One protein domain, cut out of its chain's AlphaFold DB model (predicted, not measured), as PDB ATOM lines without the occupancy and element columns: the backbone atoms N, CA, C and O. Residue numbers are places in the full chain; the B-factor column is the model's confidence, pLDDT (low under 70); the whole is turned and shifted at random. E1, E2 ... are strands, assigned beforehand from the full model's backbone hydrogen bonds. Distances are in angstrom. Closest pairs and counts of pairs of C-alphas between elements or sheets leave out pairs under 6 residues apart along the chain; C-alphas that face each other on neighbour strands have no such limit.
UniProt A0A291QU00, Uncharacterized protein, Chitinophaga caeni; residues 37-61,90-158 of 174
ATOM      1  N   ASN A  37     -61.860  25.391  45.064       75.00
ATOM      2  CA  ASN A  37     -61.220  26.349  44.164       75.00
ATOM      3  C   ASN A  37     -59.694  26.190  44.170       75.00
ATOM      4  O   ASN A  37     -59.105  25.920  45.219       75.00
ATOM      5  N   THR A  38     -59.052  26.439  43.026       77.50
ATOM      6  CA  THR A  38     -57.583  26.452  42.908       77.50
ATOM      7  C   THR A  38     -57.104  27.719  42.229       77.50
ATOM      8  O   THR A  38     -57.531  27.995  41.113       77.50
ATOM      9  N   VAL A  39     -56.158  28.429  42.835       75.56
ATOM     10  CA  VAL A  39     -55.553  29.645  42.280       75.56
ATOM     11  C   VAL A  39     -54.063  29.420  42.038       75.56
ATOM     12  O   VAL A  39     -53.357  28.920  42.909       75.56
ATOM     13  N   PHE A  40     -53.585  29.791  40.855       72.38
ATOM     14  CA  PHE A  40     -52.199  29.641  40.426       72.38
ATOM     15  C   PHE A  40     -51.517  31.000  40.377       72.38
ATOM     16  O   PHE A  40     -52.050  31.961  39.813       72.38
ATOM     17  N   TYR A  41     -50.303  31.040  40.909       72.81
ATOM     18  CA  TYR A  41     -49.430  32.196  40.927       72.81
ATOM     19  C   TYR A  41     -48.137  31.890  40.181       72.81
ATOM     20  O   TYR A  41     -47.516  30.846  40.394       72.81
ATOM     21  N   ASP A  42     -47.714  32.842  39.356       67.69
ATOM     22  CA  ASP A  42     -46.429  32.804  38.663       67.69
ATOM     23  C   ASP A  42     -45.560  34.000  39.065       67.69
ATOM     24  O   ASP A  42     -46.062  35.063  39.455       67.69
ATOM     25  N   ARG A  43     -44.242  33.818  39.002       68.19
ATOM     26  CA  ARG A  43     -43.249  34.819  39.373       68.19
ATOM     27  C   ARG A  43     -42.924  35.686  38.165       68.19
ATOM     28  O   ARG A  43     -41.919  35.488  37.483       68.19
ATOM     29  N   VAL A  44     -43.758  36.689  37.935       65.06
ATOM     30  CA  VAL A  44     -43.596  37.618  36.816       65.06
ATOM     31  C   VAL A  44     -42.908  38.918  37.256       65.06
ATOM     32  O   VAL A  44     -43.120  39.403  38.376       65.06
ATOM     33  N   PRO A  45     -42.076  39.525  36.396       62.72
ATOM     34  CA  PRO A  45     -41.597  40.880  36.619       62.72
ATOM     35  C   PRO A  45     -42.771  41.859  36.595       62.72
ATOM     36  O   PRO A  45     -43.580  41.861  35.670       62.72
ATOM     37  N   THR A  46     -42.851  42.729  37.595       64.69
ATOM     38  CA  THR A  46     -43.822  43.829  37.635       64.69
ATOM     39  C   THR A  46     -43.080  45.159  37.661       64.69
ATOM     40  O   THR A  46     -41.924  45.224  38.076       64.69
ATOM     41  N   GLN A  47     -43.742  46.250  37.264       64.44
ATOM     42  CA  GLN A  47     -43.131  47.590  37.266       64.44
ATOM     43  C   GLN A  47     -42.613  48.024  38.650       64.44
ATOM     44  O   GLN A  47     -41.719  48.859  38.731       64.44
ATOM     45  N   LYS A  48     -43.168  47.465  39.736       60.28
ATOM     46  CA  LYS A  48     -42.781  47.782  41.120       60.28
ATOM     47  C   LYS A  48     -41.785  46.786  41.717       60.28
ATOM     48  O   LYS A  48     -41.000  47.167  42.577       60.28
ATOM     49  N   HIS A  49     -41.799  45.531  41.266       54.53
ATOM     50  CA  HIS A  49     -40.941  44.475  41.795       54.53
ATOM     51  C   HIS A  49     -40.447  43.559  40.669       54.53
ATOM     52  O   HIS A  49     -41.276  42.963  39.976       54.53
ATOM     53  N   PRO A  50     -39.123  43.365  40.522       57.25
ATOM     54  CA  PRO A  50     -38.555  42.578  39.429       57.25
ATOM     55  C   PRO A  50     -38.973  41.102  39.444       57.25
ATOM     56  O   PRO A  50     -38.798  40.424  38.439       57.25
ATOM     57  N   LEU A  51     -39.548  40.604  40.547       60.84
ATOM     58  CA  LEU A  51     -40.017  39.230  40.691       60.84
ATOM     59  C   LEU A  51     -41.182  39.149  41.703       60.84
ATOM     60  O   LEU A  51     -40.948  38.842  42.876       60.84
ATOM     61  N   ALA A  52     -42.415  39.426  41.270       61.22
ATOM     62  CA  ALA A  52     -43.611  39.337  42.114       61.22
ATOM     63  C   ALA A  52     -44.493  38.145  41.725       61.22
ATOM     64  O   ALA A  52     -44.665  37.839  40.546       61.22
ATOM     65  N   TRP A  53     -45.080  37.492  42.727       64.88
ATOM     66  CA  TRP A  53     -46.090  36.461  42.504       64.88
ATOM     67  C   TRP A  53     -47.398  37.115  42.065       64.88
ATOM     68  O   TRP A  53     -47.952  37.934  42.794       64.88
ATOM     69  N   THR A  54     -47.885  36.770  40.879       69.31
ATOM     70  CA  THR A  54     -49.131  37.310  40.319       69.31
ATOM     71  C   THR A  54     -50.079  36.168  40.009       69.31
ATOM     72  O   THR A  54     -49.639  35.130  39.523       69.31
ATOM     73  N   GLU A  55     -51.365  36.349  40.310       76.06
ATOM     74  CA  GLU A  55     -52.395  35.384  39.930       76.06
ATOM     75  C   GLU A  55     -52.461  35.304  38.405       76.06
ATOM     76  O   GLU A  55     -52.653  36.320  37.735       76.06
ATOM     77  N   VAL A  56     -52.295  34.102  37.861       73.25
ATOM     78  CA  VAL A  56     -52.329  33.871  36.409       73.25
ATOM     79  C   VAL A  56     -53.499  32.998  35.984       73.25
ATOM     80  O   VAL A  56     -53.925  33.066  34.832       73.25
ATOM     81  N   TYR A  57     -54.029  32.168  36.887       75.19
ATOM     82  CA  TYR A  57     -55.061  31.200  36.534       75.19
ATOM     83  C   TYR A  57     -55.873  30.720  37.744       75.19
ATOM     84  O   TYR A  57     -55.358  30.652  38.857       75.19
ATOM     85  N   HIS A  58     -57.136  30.342  37.512       74.88
ATOM     86  CA  HIS A  58     -58.052  29.841  38.540       74.88
ATOM     87  C   HIS A  58     -58.938  28.708  37.985       74.88
ATOM     88  O   HIS A  58     -59.683  28.908  37.023       74.88
ATOM     89  N   LEU A  59     -58.886  27.523  38.608       71.38
ATOM     90  CA  LEU A  59     -59.790  26.394  38.339       71.38
ATOM     91  C   LEU A  59     -61.016  26.415  39.258       71.38
ATOM     92  O   LEU A  59     -60.878  26.499  40.476       71.38
ATOM     93  N   LYS A  60     -62.203  26.248  38.666       68.38
ATOM     94  CA  LYS A  60     -63.500  26.250  39.370       68.38
ATOM     95  C   LYS A  60     -63.962  24.878  39.878       68.38
ATOM     96  O   LYS A  60     -64.999  24.798  40.531       68.38
ATOM     97  N   ASP A  61     -63.258  23.805  39.531       74.94
ATOM     98  CA  ASP A  61     -63.692  22.449  39.867       74.94
ATOM     99  C   ASP A  61     -63.200  22.018  41.248       74.94
ATOM    100  O   ASP A  61     -62.037  22.212  41.600       74.94
ATOM    101  N   SER A  90     -43.367  12.347  50.511       73.56
ATOM    102  CA  SER A  90     -42.304  13.110  51.187       73.56
ATOM    103  C   SER A  90     -41.018  12.296  51.268       73.56
ATOM    104  O   SER A  90     -41.017  11.211  51.852       73.56
ATOM    105  N   GLU A  91     -39.907  12.847  50.776       64.06
ATOM    106  CA  GLU A  91     -38.580  12.254  50.986       64.06
ATOM    107  C   GLU A  91     -38.047  12.489  52.411       64.06
ATOM    108  O   GLU A  91     -37.207  11.732  52.890       64.06
ATOM    109  N   ASN A  92     -38.485  13.552  53.100       57.28
ATOM    110  CA  ASN A  92     -37.809  14.037  54.303       57.28
ATOM    111  C   ASN A  92     -38.775  14.668  55.316       57.28
ATOM    112  O   ASN A  92     -39.146  15.836  55.203       57.28
ATOM    113  N   ASN A  93     -39.085  13.942  56.395       52.41
ATOM    114  CA  ASN A  93     -39.813  14.503  57.544       52.41
ATOM    115  C   ASN A  93     -38.930  15.330  58.498       52.41
ATOM    116  O   ASN A  93     -39.458  16.069  59.329       52.41
ATOM    117  N   GLU A  94     -37.598  15.241  58.391       47.00
ATOM    118  CA  GLU A  94     -36.689  15.792  59.412       47.00
ATOM    119  C   GLU A  94     -35.676  16.835  58.886       47.00
ATOM    120  O   GLU A  94     -35.182  17.652  59.662       47.00
ATOM    121  N   GLY A  95     -35.412  16.908  57.573       39.25
ATOM    122  CA  GLY A  95     -34.302  17.703  57.007       39.25
ATOM    123  C   GLY A  95     -34.590  19.163  56.605       39.25
ATOM    124  O   GLY A  95     -33.675  19.901  56.249       39.25
ATOM    125  N   GLY A  96     -35.840  19.624  56.644       44.16
ATOM    126  CA  GLY A  96     -36.253  20.879  55.993       44.16
ATOM    127  C   GLY A  96     -36.111  22.179  56.797       44.16
ATOM    128  O   GLY A  96     -36.780  23.152  56.450       44.16
ATOM    129  N   GLN A  97     -35.322  22.252  57.881       45.50
ATOM    130  CA  GLN A  97     -35.294  23.467  58.726       45.50
ATOM    131  C   GLN A  97     -34.912  24.741  57.952       45.50
ATOM    132  O   GLN A  97     -35.461  25.802  58.237       45.50
ATOM    133  N   SER A  98     -34.058  24.637  56.928       46.97
ATOM    134  CA  SER A  98     -33.635  25.789  56.118       46.97
ATOM    135  C   SER A  98     -34.740  26.384  55.228       46.97
ATOM    136  O   SER A  98     -34.559  27.483  54.708       46.97
ATOM    137  N   TYR A  99     -35.870  25.691  55.038       52.59
ATOM    138  CA  TYR A  99     -36.939  26.099  54.110       52.59
ATOM    139  C   TYR A  99     -38.301  26.297  54.789       52.59
ATOM    140  O   TYR A  99     -39.297  26.565  54.114       52.59
ATOM    141  N   LYS A 100     -38.360  26.231  56.126       57.59
ATOM    142  CA  LYS A 100     -39.554  26.572  56.916       57.59
ATOM    143  C   LYS A 100     -39.796  28.084  56.902       57.59
ATOM    144  O   LYS A 100     -39.667  28.763  57.916       57.59
ATOM    145  N   LYS A 101     -40.135  28.631  55.735       60.34
ATOM    146  CA  LYS A 101     -40.667  29.987  55.619       60.34
ATOM    147  C   LYS A 101     -42.125  29.960  56.067       60.34
ATOM    148  O   LYS A 101     -42.899  29.137  55.592       60.34
ATOM    149  N   GLN A 102     -42.486  30.832  56.996       64.38
ATOM    150  CA  GLN A 102     -43.865  30.950  57.457       64.38
ATOM    151  C   GLN A 102     -44.676  31.777  56.454       64.38
ATOM    152  O   GLN A 102     -44.256  32.870  56.066       64.38
ATOM    153  N   TYR A 103     -45.837  31.267  56.042       70.31
ATOM    154  CA  TYR A 103     -46.722  31.927  55.080       70.31
ATOM    155  C   TYR A 103     -48.028  32.335  55.760       70.31
ATOM    156  O   TYR A 103     -49.022  31.628  55.657       70.31
ATOM    157  N   ARG A 104     -48.050  33.491  56.438       75.94
ATOM    158  CA  ARG A 104     -49.214  33.950  57.228       75.94
ATOM    159  C   ARG A 104     -49.712  32.826  58.158       75.94
ATOM    160  O   ARG A 104     -48.954  32.368  59.010       75.94
ATOM    161  N   ASP A 105     -50.946  32.379  57.942       76.56
ATOM    162  CA  ASP A 105     -51.613  31.336  58.714       76.56
ATOM    163  C   ASP A 105     -51.226  29.921  58.255       76.56
ATOM    164  O   ASP A 105     -51.634  28.959  58.880       76.56
ATOM    165  N   PHE A 106     -50.460  29.754  57.174       80.81
ATOM    166  CA  PHE A 106     -50.066  28.439  56.680       80.81
ATOM    167  C   PHE A 106     -48.850  27.882  57.434       80.81
ATOM    168  O   PHE A 106     -47.778  28.495  57.491       80.81
ATOM    169  N   GLU A 107     -49.013  26.667  57.948       83.12
ATOM    170  CA  GLU A 107     -47.992  25.875  58.622       83.12
ATOM    171  C   GLU A 107     -47.333  24.898  57.647       83.12
ATOM    172  O   GLU A 107     -47.995  24.293  56.808       83.12
ATOM    173  N   TYR A 108     -46.013  24.732  57.745       81.50
ATOM    174  CA  TYR A 108     -45.267  23.822  56.877       81.50
ATOM    175  C   TYR A 108     -45.593  22.363  57.187       81.50
ATOM    176  O   TYR A 108     -45.396  21.913  58.316       81.50
ATOM    177  N   LEU A 109     -46.019  21.627  56.165       81.31
ATOM    178  CA  LEU A 109     -46.291  20.200  56.254       81.31
ATOM    179  C   LEU A 109     -45.062  19.366  55.887       81.31
ATOM    180  O   LEU A 109     -44.739  18.416  56.594       81.31
ATOM    181  N   GLY A 110     -44.380  19.704  54.792       80.56
ATOM    182  CA  GLY A 110     -43.273  18.896  54.285       80.56
ATOM    183  C   GLY A 110     -42.843  19.268  52.872       80.56
ATOM    184  O   GLY A 110     -43.482  20.085  52.206       80.56
ATOM    185  N   GLU A 111     -41.749  18.650  52.436       85.12
ATOM    186  CA  GLU A 111     -41.252  18.714  51.065       85.12
ATOM    187  C   GLU A 111     -41.541  17.371  50.415       85.12
ATOM    188  O   GLU A 111     -41.122  16.336  50.930       85.12
ATOM    189  N   PHE A 112     -42.271  17.402  49.309       84.00
ATOM    190  CA  PHE A 112     -42.748  16.212  48.637       84.00
ATOM    191  C   PHE A 112     -42.300  16.174  47.182       84.00
ATOM    192  O   PHE A 112     -42.233  17.199  46.510       84.00
ATOM    193  N   GLU A 113     -42.044  14.977  46.691       82.31
ATOM    194  CA  GLU A 113     -41.722  14.689  45.309       82.31
ATOM    195  C   GLU A 113     -42.928  14.100  44.583       82.31
ATOM    196  O   GLU A 113     -43.917  13.647  45.172       82.31
ATOM    197  N   LEU A 114     -42.856  14.171  43.262       76.62
ATOM    198  CA  LEU A 114     -43.899  13.711  42.368       76.62
ATOM    199  C   LEU A 114     -43.354  12.601  41.514       76.62
ATOM    200  O   LEU A 114     -42.426  12.825  40.744       76.62
ATOM    201  N   ASN A 115     -44.017  11.458  41.579       71.31
ATOM    202  CA  ASN A 115     -43.587  10.261  40.866       71.31
ATOM    203  C   ASN A 115     -43.537  10.454  39.335       71.31
ATOM    204  O   ASN A 115     -42.829   9.723  38.651       71.31
ATOM    205  N   ASP A 116     -44.246  11.459  38.808       75.06
ATOM    206  CA  ASP A 116     -44.323  11.756  37.373       75.06
ATOM    207  C   ASP A 116     -43.412  12.916  36.922       75.06
ATOM    208  O   ASP A 116     -43.401  13.253  35.736       75.06
ATOM    209  N   LEU A 117     -42.679  13.565  37.837       74.88
ATOM    210  CA  LEU A 117     -41.740  14.641  37.502       74.88
ATOM    211  C   LEU A 117     -40.282  14.209  37.706       74.88
ATOM    212  O   LEU A 117     -40.005  13.286  38.468       74.88
ATOM    213  N   PRO A 118     -39.328  14.882  37.037       80.25
ATOM    214  CA  PRO A 118     -37.909  14.658  37.287       80.25
ATOM    215  C   PRO A 118     -37.515  14.919  38.762       80.25
ATOM    216  O   PRO A 118     -38.113  15.788  39.399       80.25
ATOM    217  N   PRO A 119     -36.487  14.233  39.300       75.94
ATOM    218  CA  PRO A 119     -36.086  14.280  40.722       75.94
ATOM    219  C   PRO A 119     -35.537  15.643  41.193       75.94
ATOM    220  O   PRO A 119     -35.321  15.904  42.383       75.94
ATOM    221  N   GLU A 120     -35.254  16.547  40.258       79.38
ATOM    222  CA  GLU A 120     -34.941  17.937  40.556       79.38
ATOM    223  C   GLU A 120     -36.172  18.765  40.950       79.38
ATOM    224  O   GLU A 120     -35.999  19.863  41.485       79.38
ATOM    225  N   PHE A 121     -37.386  18.257  40.722       82.12
ATOM    226  CA  PHE A 121     -38.634  18.910  41.097       82.12
ATOM    227  C   PHE A 121     -39.134  18.408  42.445       82.12
ATOM    228  O   PHE A 121     -39.352  17.218  42.648       82.12
ATOM    229  N   SER A 122     -39.413  19.345  43.345       83.81
ATOM    230  CA  SER A 122     -40.103  19.060  44.599       83.81
ATOM    231  C   SER A 122     -41.148  20.130  44.896       83.81
ATOM    232  O   SER A 122     -41.206  21.184  44.258       83.81
ATOM    233  N   GLN A 123     -42.025  19.844  45.848       85.62
ATOM    234  CA  GLN A 123     -43.115  20.713  46.257       85.62
ATOM    235  C   GLN A 123     -43.063  20.920  47.762       85.62
ATOM    236  O   GLN A 123     -43.154  19.967  48.533       85.62
ATOM    237  N   LEU A 124     -42.963  22.172  48.198       84.44
ATOM    238  CA  LEU A 124     -43.197  22.508  49.598       84.44
ATOM    239  C   LEU A 124     -44.697  22.630  49.810       84.44
ATOM    240  O   LEU A 124     -45.354  23.440  49.152       84.44
ATOM    241  N   ILE A 125     -45.225  21.849  50.741       86.12
ATOM    242  CA  ILE A 125     -46.636  21.883  51.094       86.12
ATOM    243  C   ILE A 125     -46.794  22.564  52.444       86.12
ATOM    244  O   ILE A 125     -46.117  22.227  53.417       86.12
ATOM    245  N   TYR A 126     -47.722  23.511  52.496       85.94
ATOM    246  CA  TYR A 126     -48.163  24.178  53.707       85.94
ATOM    247  C   TYR A 126     -49.680  24.057  53.840       85.94
ATOM    248  O   TYR A 126     -50.394  24.016  52.838       85.94
ATOM    249  N   ILE A 127     -50.181  24.030  55.071       85.25
ATOM    250  CA  ILE A 127     -51.608  23.916  55.379       85.25
ATOM    251  C   ILE A 127     -52.019  25.081  56.265       85.25
ATOM    252  O   ILE A 127     -51.377  25.342  57.279       85.25
ATOM    253  N   ASN A 128     -53.112  25.753  55.923       84.50
ATOM    254  CA  ASN A 128     -53.765  26.659  56.854       84.50
ATOM    255  C   ASN A 128     -54.574  25.824  57.856       84.50
ATOM    256  O   ASN A 128     -55.541  25.158  57.473       84.50
ATOM    257  N   PRO A 129     -54.222  25.865  59.145       78.38
ATOM    258  CA  PRO A 129     -54.838  25.022  60.137       78.38
ATOM    259  C   PRO A 129     -56.311  25.369  60.368       78.38
ATOM    260  O   PRO A 129     -57.148  24.538  60.691       78.38
ATOM    261  N   LYS A 130     -56.706  26.617  60.152       80.69
ATOM    262  CA  LYS A 130     -58.068  27.039  60.458       80.69
ATOM    263  C   LYS A 130     -59.111  26.403  59.536       80.69
ATOM    264  O   LYS A 130     -60.240  26.172  59.964       80.69
ATOM    265  N   ASN A 131     -58.760  26.174  58.275       80.81
ATOM    266  CA  ASN A 131     -59.707  25.801  57.222       80.81
ATOM    267  C   ASN A 131     -59.231  24.644  56.329       80.81
ATOM    268  O   ASN A 131     -59.989  24.197  55.472       80.81
ATOM    269  N   MET A 132     -58.021  24.129  56.560       84.00
ATOM    270  CA  MET A 132     -57.389  23.090  55.747       84.00
ATOM    271  C   MET A 132     -57.210  23.491  54.275       84.00
ATOM    272  O   MET A 132     -57.221  22.624  53.396       84.00
ATOM    273  N   ASP A 133     -57.049  24.791  54.005       84.25
ATOM    274  CA  ASP A 133     -56.532  25.270  52.723       84.25
ATOM    275  C   ASP A 133     -55.071  24.848  52.582       84.25
ATOM    276  O   ASP A 133     -54.342  24.724  53.570       84.25
ATOM    277  N   ILE A 134     -54.621  24.644  51.348       86.50
ATOM    278  CA  ILE A 134     -53.287  24.114  51.070       86.50
ATOM    279  C   ILE A 134     -52.541  25.074  50.153       86.50
ATOM    280  O   ILE A 134     -53.044  25.470  49.107       86.50
ATOM    281  N   LEU A 135     -51.324  25.435  50.544       85.94
ATOM    282  CA  LEU A 135     -50.385  26.184  49.722       85.94
ATOM    283  C   LEU A 135     -49.289  25.225  49.260       85.94
ATOM    284  O   LEU A 135     -48.564  24.660  50.074       85.94
ATOM    285  N   GLN A 136     -49.165  25.067  47.951       86.12
ATOM    286  CA  GLN A 136     -48.101  24.319  47.300       86.12
ATOM    287  C   GLN A 136     -47.138  25.307  46.651       86.12
ATOM    288  O   GLN A 136     -47.559  26.168  45.882       86.12
ATOM    289  N   ILE A 137     -45.848  25.167  46.929       83.81
ATOM    290  CA  ILE A 137     -44.786  25.928  46.273       83.81
ATOM    291  C   ILE A 137     -43.906  24.955  45.500       83.81
ATOM    292  O   ILE A 137     -43.320  24.052  46.093       83.81
ATOM    293  N   ASP A 138     -43.789  25.166  44.194       82.00
ATOM    294  CA  ASP A 138     -42.969  24.329  43.327       82.00
ATOM    295  C   ASP A 138     -41.514  24.807  43.330       82.00
ATOM    296  O   ASP A 138     -41.208  26.002  43.189       82.00
ATOM    297  N   LEU A 139     -40.616  23.840  43.480       79.00
ATOM    298  CA  LEU A 139     -39.174  23.994  43.532       79.00
ATOM    299  C   LEU A 139     -38.516  23.256  42.373       79.00
ATOM    300  O   LEU A 139     -38.914  22.147  42.032       79.00
ATOM    301  N   ILE A 140     -37.451  23.846  41.835       80.81
ATOM    302  CA  ILE A 140     -36.507  23.165  40.946       80.81
ATOM    303  C   ILE A 140     -35.102  23.285  41.536       80.81
ATOM    304  O   ILE A 140     -34.677  24.389  41.893       80.81
ATOM    305  N   LYS A 141     -34.364  22.173  41.612       76.50
ATOM    306  CA  LYS A 141     -32.915  22.158  41.873       76.50
ATOM    307  C   LYS A 141     -32.195  22.569  40.579       76.50
ATOM    308  O   LYS A 141     -32.302  21.883  39.569       76.50
ATOM    309  N   SER A 142     -31.516  23.717  40.572       68.94
ATOM    310  CA  SER A 142     -31.026  24.352  39.335       68.94
ATOM    311  C   SER A 142     -29.534  24.174  39.042       68.94
ATOM    312  O   SER A 142     -29.092  24.575  37.967       68.94
ATOM    313  N   ASP A 143     -28.739  23.629  39.966       69.06
ATOM    314  CA  ASP A 143     -27.294  23.454  39.771       69.06
ATOM    315  C   ASP A 143     -26.732  22.179  40.429       69.06
ATOM    316  O   ASP A 143     -27.421  21.473  41.163       69.06
ATOM    317  N   SER A 144     -25.455  21.890  40.151       63.91
ATOM    318  CA  SER A 144     -24.714  20.724  40.661       63.91
ATOM    319  C   SER A 144     -24.472  20.740  42.173       63.91
ATOM    320  O   SER A 144     -24.020  19.738  42.724       63.91
ATOM    321  N   ILE A 145     -24.757  21.864  42.836       71.69
ATOM    322  CA  ILE A 145     -24.624  22.060  44.284       71.69
ATOM    323  C   ILE A 145     -26.008  21.932  44.961       71.69
ATOM    324  O   ILE A 145     -26.105  21.852  46.183       71.69
ATOM    325  N   GLY A 146     -27.087  21.836  44.174       67.31
ATOM    326  CA  GLY A 146     -28.452  21.631  44.649       67.31
ATOM    327  C   GLY A 146     -29.200  22.918  44.997       67.31
ATOM    328  O   GLY A 146     -30.143  22.862  45.789       67.31
ATOM    329  N   THR A 147     -28.821  24.074  44.438       77.19
ATOM    330  CA  THR A 147     -29.528  25.343  44.688       77.19
ATOM    331  C   THR A 147     -30.991  25.221  44.276       77.19
ATOM    332  O   THR A 147     -31.305  24.928  43.123       77.19
ATOM    333  N   LYS A 148     -31.899  25.468  45.222       74.12
ATOM    334  CA  LYS A 148     -33.345  25.397  45.000       74.12
ATOM    335  C   LYS A 148     -33.895  26.747  44.536       74.12
ATOM    336  O   LYS A 148     -33.643  27.778  45.161       74.12
ATOM    337  N   LYS A 149     -34.694  26.743  43.469       76.81
ATOM    338  CA  LYS A 149     -35.381  27.919  42.920       76.81
ATOM    339  C   LYS A 149     -36.895  27.727  42.968       76.81
ATOM    340  O   LYS A 149     -37.397  26.715  42.496       76.81
ATOM    341  N   PHE A 150     -37.614  28.729  43.475       76.62
ATOM    342  CA  PHE A 150     -39.078  28.782  43.415       76.62
ATOM    343  C   PHE A 150     -39.551  29.153  42.010       76.62
ATOM    344  O   PHE A 150     -39.071  30.149  41.451       76.62
ATOM    345  N   VAL A 151     -40.495  28.381  41.475       74.62
ATOM    346  CA  VAL A 151     -40.964  28.537  40.089       74.62
ATOM    347  C   VAL A 151     -42.449  28.862  40.019       74.62
ATOM    348  O   VAL A 151     -42.812  29.803  39.326       74.62
ATOM    349  N   SER A 152     -43.281  28.186  40.809       75.62
ATOM    350  CA  SER A 152     -44.728  28.426  40.866       75.62
ATOM    351  C   SER A 152     -45.279  28.288  42.282       75.62
ATOM    352  O   SER A 152     -44.648  27.698  43.163       75.62
ATOM    353  N   GLY A 153     -46.463  28.857  42.504       79.56
ATOM    354  CA  GLY A 153     -47.240  28.659  43.721       79.56
ATOM    355  C   GLY A 153     -48.695  28.362  43.385       79.56
ATOM    356  O   GLY A 153     -49.296  29.055  42.568       79.56
ATOM    357  N   ILE A 154     -49.277  27.348  44.014       79.19
ATOM    358  CA  ILE A 154     -50.686  26.994  43.861       79.19
ATOM    359  C   ILE A 154     -51.349  27.045  45.231       79.19
ATOM    360  O   ILE A 154     -50.876  26.431  46.184       79.19
ATOM    361  N   VAL A 155     -52.462  27.768  45.322       79.88
ATOM    362  CA  VAL A 155     -53.298  27.827  46.519       79.88
ATOM    363  C   VAL A 155     -54.593  27.080  46.255       79.88
ATOM    364  O   VAL A 155     -55.341  27.381  45.328       79.88
ATOM    365  N   TYR A 156     -54.857  26.108  47.105       82.75
ATOM    366  CA  TYR A 156     -56.019  25.247  47.100       82.75
ATOM    367  C   TYR A 156     -56.940  25.684  48.241       82.75
ATOM    368  O   TYR A 156     -56.559  25.574  49.405       82.75
ATOM    369  N   MET A 157     -58.133  26.191  47.923       78.56
ATOM    370  CA  MET A 157     -59.034  26.813  48.902       78.56
ATOM    371  C   MET A 157     -60.369  26.077  49.057       78.56
ATOM    372  O   MET A 157     -61.056  25.758  48.077       78.56
ATOM    373  N   HIS A 158     -60.774  25.868  50.305       75.31
ATOM    374  CA  HIS A 158     -62.055  25.276  50.672       75.31
ATOM    375  C   HIS A 158     -63.236  26.142  50.213       75.31
ATOM    376  O   HIS A 158     -64.215  25.612  49.695       75.31
TER     377      HIS A 158
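AT A GLANCE: This is residues 37 to 61 and 90 to 158 of the 174 residues of an uncharacterized protein of Chitinophaga caeni (UniProt A0A291QU00). This domain is one strongly twisted sheet of seven strands, in the order E2, E1, E7, E6, E5, E4, E3, with no named helix over either face. E7 and E6 make its middle, the hairpin E1 and E2 forms one side, and the short strand E3 sits at the far edge, from which the long stretch of residues 93 to 106 loops over one face on its way to E4. The 94 printed residues hold seven named strands, E1 to E7 along the chain; the class is all strand. Neighbours from E2 to E4 are antiparallel, while E3 meets E4 only at a point. The whole is compact, with a radius of gyration of the C-alphas of 13.9 A and spans of 35 by 34 by 26 A.

HOW THE PARTS SIT: Start at E1, residues 37 to 44, which forms a hairpin with the edge strand E2, residues 52 to 59; look for N 40 and O 57, 2.8 A apart. On the other side of E1 you find E7, residues 148 to 157, antiparallel at 153 degrees, with N 39 and O 155 at 2.8 A. Edge strand E3, residues 90 to 92, meets E4, residues 107 to 114, only at a point, where the C-alphas of Phe 112 and Ser 90 face each other at 4.0 A. E4 then forms a hairpin with E5, residues 121 to 127, with N 123 and O 112 at 2.7 A. E5 forms the next hairpin with E6, residues 134 to 141, with N 124 and O 137 at 2.8 A. The hairpin E6 and E7 has N 136 and O 154 at 2.8 A. E4, E5, E6 and E7 are a meander, each strand the antiparallel neighbour of the one before. E2 and E3 are apart.

IN THESE COORDINATES: Find C-alpha 37 at (-61.220, 26.349, 44.164), where E1 begins; it runs 22.2 A. E2 covers 21.1 A and E3 5.5 A. Find C-alpha 107 at (-47.992, 25.875, 58.622); from there E4 runs 20.7 A. E5 is 19.9 A long and E6 22.4 A. E7, the longest strand with 10 residues, bends by 60 degrees at Val 151 and ends 26.0 A from its start, at C-alpha 157, (-59.034, 26.813, 48.902).

THE WHOLE: The C-alphas of Lys 60 and Ile 145 are the two farthest apart, at 39.4 A. Residues 62 to 89 are not printed, and C-alphas 61 and 90 lie 25.9 A apart across this cut. Of the links printed whole, E3 to E4 is long, with 14 residues, and the others are short. The mean pLDDT of the printed part is 72.8; look for values under 70 at residues 42 to 54, 60, 91 to 102, 142 to 144 and 146.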